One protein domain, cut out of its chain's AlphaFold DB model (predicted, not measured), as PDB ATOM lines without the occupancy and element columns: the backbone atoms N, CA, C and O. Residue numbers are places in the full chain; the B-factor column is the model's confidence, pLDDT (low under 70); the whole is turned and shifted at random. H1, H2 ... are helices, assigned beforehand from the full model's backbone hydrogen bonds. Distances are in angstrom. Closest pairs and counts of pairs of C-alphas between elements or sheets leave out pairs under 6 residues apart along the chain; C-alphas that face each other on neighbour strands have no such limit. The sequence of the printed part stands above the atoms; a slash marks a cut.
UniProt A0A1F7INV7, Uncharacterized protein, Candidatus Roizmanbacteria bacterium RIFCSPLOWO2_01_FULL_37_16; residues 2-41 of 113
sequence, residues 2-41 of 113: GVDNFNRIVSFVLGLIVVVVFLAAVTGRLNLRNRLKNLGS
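Overview. This is residues 2 to 41 of the 113 residues of an uncharacterized protein of Candidatus Roizmanbacteria bacterium RIFCSPLOWO2_01_FULL_37_16 (UniProt A0A1F7INV7). One long, straight helix, H1, makes the long arm of an open L; the tight link, the short helix H2 and the tail turn aside from its end as the short arm. The two arms do not fold back on each other. The printed part has 40 residues with two named helices, H1 then H2, and no named strand; the class is all helix. It is extended, with a radius of gyration of the C-alphas of 15.2 A, and flat, spanning 46 by 24 by 8 A.

Along the chain. Find C-alpha 3 at (22.069, 64.932, -14.015); from there H1, residues 3 to 26, runs 34.4 A to C-alpha 26 at (22.362, 32.635, -2.158). Further on, H2, residues 32 to 37, ends at C-alpha 37, (43.270, 36.473, 5.605), 8.6 A from C-alpha 32.

Arrangement. H1 and H2 are apart, with no C-alpha of one within 8 A of the other. A tight link of 5 residues joins them. In H1 every O i to N i+4 pair is within hydrogen-bond range; in H2, 1 of 2.

Size, cuts and confidence. Look to the two C-alphas farthest apart, those of Gly 2 and Ser 41, at 46.3 A. Residues 2 to 41 stand free, and the printed part has no cut. The pLDDT is under 70 in residues 28 to 41.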
ATOM      1  N   GLY A   2      26.167  66.818 -16.122       71.38
ATOM      2  CA  GLY A   2      24.703  66.727 -16.164       71.38
ATOM      3  C   GLY A   2      24.135  65.621 -15.278       71.38
ATOM      4  O   GLY A   2      24.795  64.600 -15.048       71.38
ATOM      5  N   VAL A   3      22.907  65.850 -14.809       79.00
ATOM      6  CA  VAL A   3      22.069  64.932 -14.015       79.00
ATOM      7  C   VAL A   3      22.001  63.513 -14.596       79.00
ATOM      8  O   VAL A   3      21.837  62.546 -13.856       79.00
ATOM      9  N   ASP A   4      22.243  63.372 -15.896       84.44
ATOM     10  CA  ASP A   4      22.307  62.109 -16.634       84.44
ATOM     11  C   ASP A   4      23.412  61.182 -16.118       84.44
ATOM     12  O   ASP A   4      23.219  59.974 -15.975       84.44
ATOM     13  N   ASN A   5      24.574  61.744 -15.772       85.00
ATOM     14  CA  ASN A   5      25.678  60.967 -15.208       85.00
ATOM     15  C   ASN A   5      25.380  60.562 -13.767       85.00
ATOM     16  O   ASN A   5      25.717  59.454 -13.365       85.00
ATOM     17  N   PHE A   6      24.715  61.432 -13.004       85.88
ATOM     18  CA  PHE A   6      24.328  61.133 -11.630       85.88
ATOM     19  C   PHE A   6      23.326  59.979 -11.590       85.88
ATOM     20  O   PHE A   6      23.570  58.994 -10.900       85.88
ATOM     21  N   ASN A   7      22.274  60.019 -12.412       91.25
ATOM     22  CA  ASN A   7      21.325  58.909 -12.507       91.25
ATOM     23  C   ASN A   7      21.986  57.623 -12.999       91.25
ATOM     24  O   ASN A   7      21.689  56.551 -12.473       91.25
ATOM     25  N   ARG A   8      22.918  57.706 -13.955       89.50
ATOM     26  CA  ARG A   8      23.688  56.545 -14.424       89.50
ATOM     27  C   ARG A   8      24.548  55.926 -13.321       89.50
ATOM     28  O   ARG A   8      24.630  54.707 -13.214       89.50
ATOM     29  N   ILE A   9      25.169  56.753 -12.484       91.81
ATOM     30  CA  ILE A   9      25.983  56.298 -11.353       91.81
ATOM     31  C   ILE A   9      25.087  55.708 -10.263       91.81
ATOM     32  O   ILE A   9      25.361  54.616  -9.775       91.81
ATOM     33  N   VAL A  10      23.993  56.383  -9.911       93.06
ATOM     34  CA  VAL A  10      23.052  55.926  -8.880       93.06
ATOM     35  C   VAL A  10      22.411  54.598  -9.277       93.06
ATOM     36  O   VAL A  10      22.379  53.675  -8.469       93.06
ATOM     37  N   SER A  11      21.976  54.453 -10.530       92.88
ATOM     38  CA  SER A  11      21.420  53.189 -11.033       92.88
ATOM     39  C   SER A  11      22.460  52.065 -11.081       92.88
ATOM     40  O   SER A  11      22.138  50.929 -10.734       92.88
ATOM     41  N   PHE A  12      23.720  52.366 -11.411       94.38
ATOM     42  CA  PHE A  12      24.806  51.387 -11.335       94.38
ATOM     43  C   PHE A  12      25.078  50.931  -9.893       94.38
ATOM     44  O   PHE A  12      25.187  49.732  -9.633       94.38
ATOM     45  N   VAL A  13      25.140  51.869  -8.944       95.31
ATOM     46  CA  VAL A  13      25.368  51.571  -7.520       95.31
ATOM     47  C   VAL A  13      24.201  50.778  -6.934       95.31
ATOM     48  O   VAL A  13      24.430  49.785  -6.247       95.31
ATOM     49  N   LEU A  14      22.960  51.155  -7.249       95.62
ATOM     50  CA  LEU A  14      21.766  50.409  -6.844       95.62
ATOM     51  C   LEU A  14      21.795  48.974  -7.382       95.62
ATOM     52  O   LEU A  14      21.594  48.034  -6.614       95.62
ATOM     53  N   GLY A  15      22.121  48.790  -8.666       95.75
ATOM     54  CA  GLY A  15      22.281  47.460  -9.257       95.75
ATOM     55  C   GLY A  15      23.371  46.634  -8.567       95.75
ATOM     56  O   GLY A  15      23.157  45.465  -8.246       95.75
ATOM     57  N   LEU A  16      24.520  47.246  -8.266       92.56
ATOM     58  CA  LEU A  16      25.637  46.575  -7.600       92.56
ATOM     59  C   LEU A  16      25.285  46.130  -6.170       92.56
ATOM     60  O   LEU A  16      25.642  45.020  -5.773       92.56
ATOM     61  N   ILE A  17      24.545  46.946  -5.414       95.12
ATOM     62  CA  ILE A  17      24.076  46.583  -4.069       95.12
ATOM     63  C   ILE A  17      23.153  45.364  -4.132       95.12
ATOM     64  O   ILE A  17      23.346  44.417  -3.367       95.12
ATOM     65  N   VAL A  18      22.194  45.349  -5.065       95.00
ATOM     66  CA  VAL A  18      21.266  44.217  -5.235       95.00
ATOM     67  C   VAL A  18      22.031  42.928  -5.527       95.00
ATOM     68  O   VAL A  18      21.758  41.906  -4.901       95.00
ATOM     69  N   VAL A  19      23.038  42.975  -6.404       93.31
ATOM     70  CA  VAL A  19      23.878  41.807  -6.712       93.31
ATOM     71  C   VAL A  19      24.633  41.313  -5.475       93.31
ATOM     72  O   VAL A  19      24.643  40.111  -5.222       93.31
ATOM     73  N   VAL A  20      25.231  42.201  -4.672       88.06
ATOM     74  CA  VAL A  20      25.961  41.810  -3.450       88.06
ATOM     75  C   VAL A  20      25.026  41.191  -2.409       88.06
ATOM     76  O   VAL A  20      25.381  40.183  -1.797       88.06
ATOM     77  N   VAL A  21      23.829  41.753  -2.226       90.88
ATOM     78  CA  VAL A  21      22.814  41.207  -1.311       90.88
ATOM     79  C   VAL A  21      22.336  39.841  -1.796       90.88
ATOM     80  O   VAL A  21      22.269  38.907  -1.001       90.88
ATOM     81  N   PHE A  22      22.071  39.691  -3.094       92.00
ATOM     82  CA  PHE A  22      21.659  38.416  -3.676       92.00
ATOM     83  C   PHE A  22      22.760  37.362  -3.546       92.00
ATOM     84  O   PHE A  22      22.495  36.228  -3.154       92.00
ATOM     85  N   LEU A  23      24.017  37.745  -3.774       85.06
ATOM     86  CA  LEU A  23      25.163  36.871  -3.558       85.06
ATOM     87  C   LEU A  23      25.286  36.494  -2.075       85.06
ATOM     88  O   LEU A  23      25.483  35.329  -1.758       85.06
ATOM     89  N   ALA A  24      25.098  37.423  -1.138       84.44
ATOM     90  CA  ALA A  24      25.097  37.104   0.290       84.44
ATOM     91  C   ALA A  24      23.936  36.178   0.700       84.44
ATOM     92  O   ALA A  24      24.126  35.325   1.572       84.44
ATOM     93  N   ALA A  25      22.769  36.328   0.066       86.38
ATOM     94  CA  ALA A  25      21.580  35.515   0.302       86.38
ATOM     95  C   ALA A  25      21.743  34.090  -0.246       86.38
ATOM     96  O   ALA A  25      21.577  33.130   0.503       86.38
ATOM     97  N   VAL A  26      22.143  33.943  -1.514       83.81
ATOM     98  CA  VAL A  26      22.362  32.635  -2.158       83.81
ATOM     99  C   VAL A  26      23.543  31.904  -1.528       83.81
ATOM    100  O   VAL A  26      23.481  30.701  -1.298       83.81
ATOM    101  N   THR A  27      24.620  32.625  -1.214       72.94
ATOM    102  CA  THR A  27      25.849  32.010  -0.696       72.94
ATOM    103  C   THR A  27      25.858  31.877   0.830       72.94
ATOM    104  O   THR A  27      26.870  31.454   1.378       72.94
ATOM    105  N   GLY A  28      24.761  32.236   1.516       65.88
ATOM    106  CA  GLY A  28      24.547  32.003   2.947       65.88
ATOM    107  C   GLY A  28      25.705  32.472   3.831       65.88
ATOM    108  O   GLY A  28      26.563  31.681   4.209       65.88
ATOM    109  N   ARG A  29      25.723  33.760   4.204       68.81
ATOM    110  CA  ARG A  29      26.706  34.333   5.150       68.81
ATOM    111  C   ARG A  29      28.152  34.060   4.721       68.81
ATOM    112  O   ARG A  29      28.927  33.351   5.360       68.81
ATOM    113  N   LEU A  30      28.514  34.719   3.635       62.84
ATOM    114  CA  LEU A  30      29.864  34.806   3.115       62.84
ATOM    115  C   LEU A  30      30.878  35.230   4.198       62.84
ATOM    116  O   LEU A  30      31.049  36.407   4.509       62.84
ATOM    117  N   ASN A  31      31.598  34.254   4.752       59.62
ATOM    118  CA  ASN A  31      32.677  34.451   5.723       59.62
ATOM    119  C   ASN A  31      33.962  34.938   5.011       59.62
ATOM    120  O   ASN A  31      35.048  34.364   5.145       59.62
ATOM    121  N   LEU A  32      33.834  35.999   4.198       66.69
ATOM    122  CA  LEU A  32      34.920  36.588   3.400       66.69
ATOM    123  C   LEU A  32      36.075  37.071   4.281       66.69
ATOM    124  O   LEU A  32      37.222  37.078   3.844       66.69
ATOM    125  N   ARG A  33      35.797  37.407   5.545       65.19
ATOM    126  CA  ARG A  33      36.797  37.864   6.514       65.19
ATOM    127  C   ARG A  33      37.872  36.810   6.808       65.19
ATOM    128  O   ARG A  33      39.031  37.170   6.994       65.19
ATOM    129  N   ASN A  34      37.519  35.523   6.798       62.88
ATOM    130  CA  ASN A  34      38.466  34.435   7.068       62.88
ATOM    131  C   ASN A  34      39.176  33.962   5.789       62.88
ATOM    132  O   ASN A  34      40.315  33.507   5.851       62.88
ATOM    133  N   ARG A  35      38.536  34.107   4.620       63.06
ATOM    134  CA  ARG A  35      39.140  33.792   3.313       63.06
ATOM    135  C   ARG A  35      40.114  34.875   2.844       63.06
ATOM    136  O   ARG A  35      41.152  34.539   2.289       63.06
ATOM    137  N   LEU A  36      39.840  36.146   3.144       67.06
ATOM    138  CA  LEU A  36      40.724  37.262   2.799       67.06
ATOM    139  C   LEU A  36      42.045  37.230   3.588       67.06
ATOM    140  O   LEU A  36      43.081  37.603   3.051       67.06
ATOM    141  N   LYS A  37      42.040  36.703   4.824       61.47
ATOM    142  CA  LYS A  37      43.270  36.473   5.605       61.47
ATOM    143  C   LYS A  37      44.188  35.400   5.005       61.47
ATOM    144  O   LYS A  37      45.394  35.485   5.192       61.47
ATOM    145  N   ASN A  38      43.643  34.432   4.265       58.91
ATOM    146  CA  ASN A  38      44.411  33.335   3.663       58.91
ATOM    147  C   ASN A  38      44.841  33.595   2.211       58.91
ATOM    148  O   ASN A  38      45.525  32.764   1.627       58.91
ATOM    149  N   LEU A  39      44.489  34.744   1.626       62.16
ATOM    150  CA  LEU A  39      44.870  35.087   0.251       62.16
ATOM    151  C   LEU A  39      46.335  35.567   0.132       62.16
ATOM    152  O   LEU A  39      46.813  35.812  -0.970       62.16
ATOM    153  N   GLY A  40      47.054  35.684   1.258       58.88
ATOM    154  CA  GLY A  40      48.455  36.123   1.326       58.88
ATOM    155  C   GLY A  40      49.466  35.060   1.774       58.88
ATOM    156  O   GLY A  40      50.655  35.360   1.849       58.88
ATOM    157  N   SER A  41      49.043  33.830   2.078       55.66
ATOM    158  CA  SER A  41      49.946  32.780   2.564       55.66
ATOM    159  C   SER A  41      50.071  31.675   1.523       55.66
ATOM    160  O   SER A  41      49.198  30.822   1.396       55.66
TER     161      SER A  41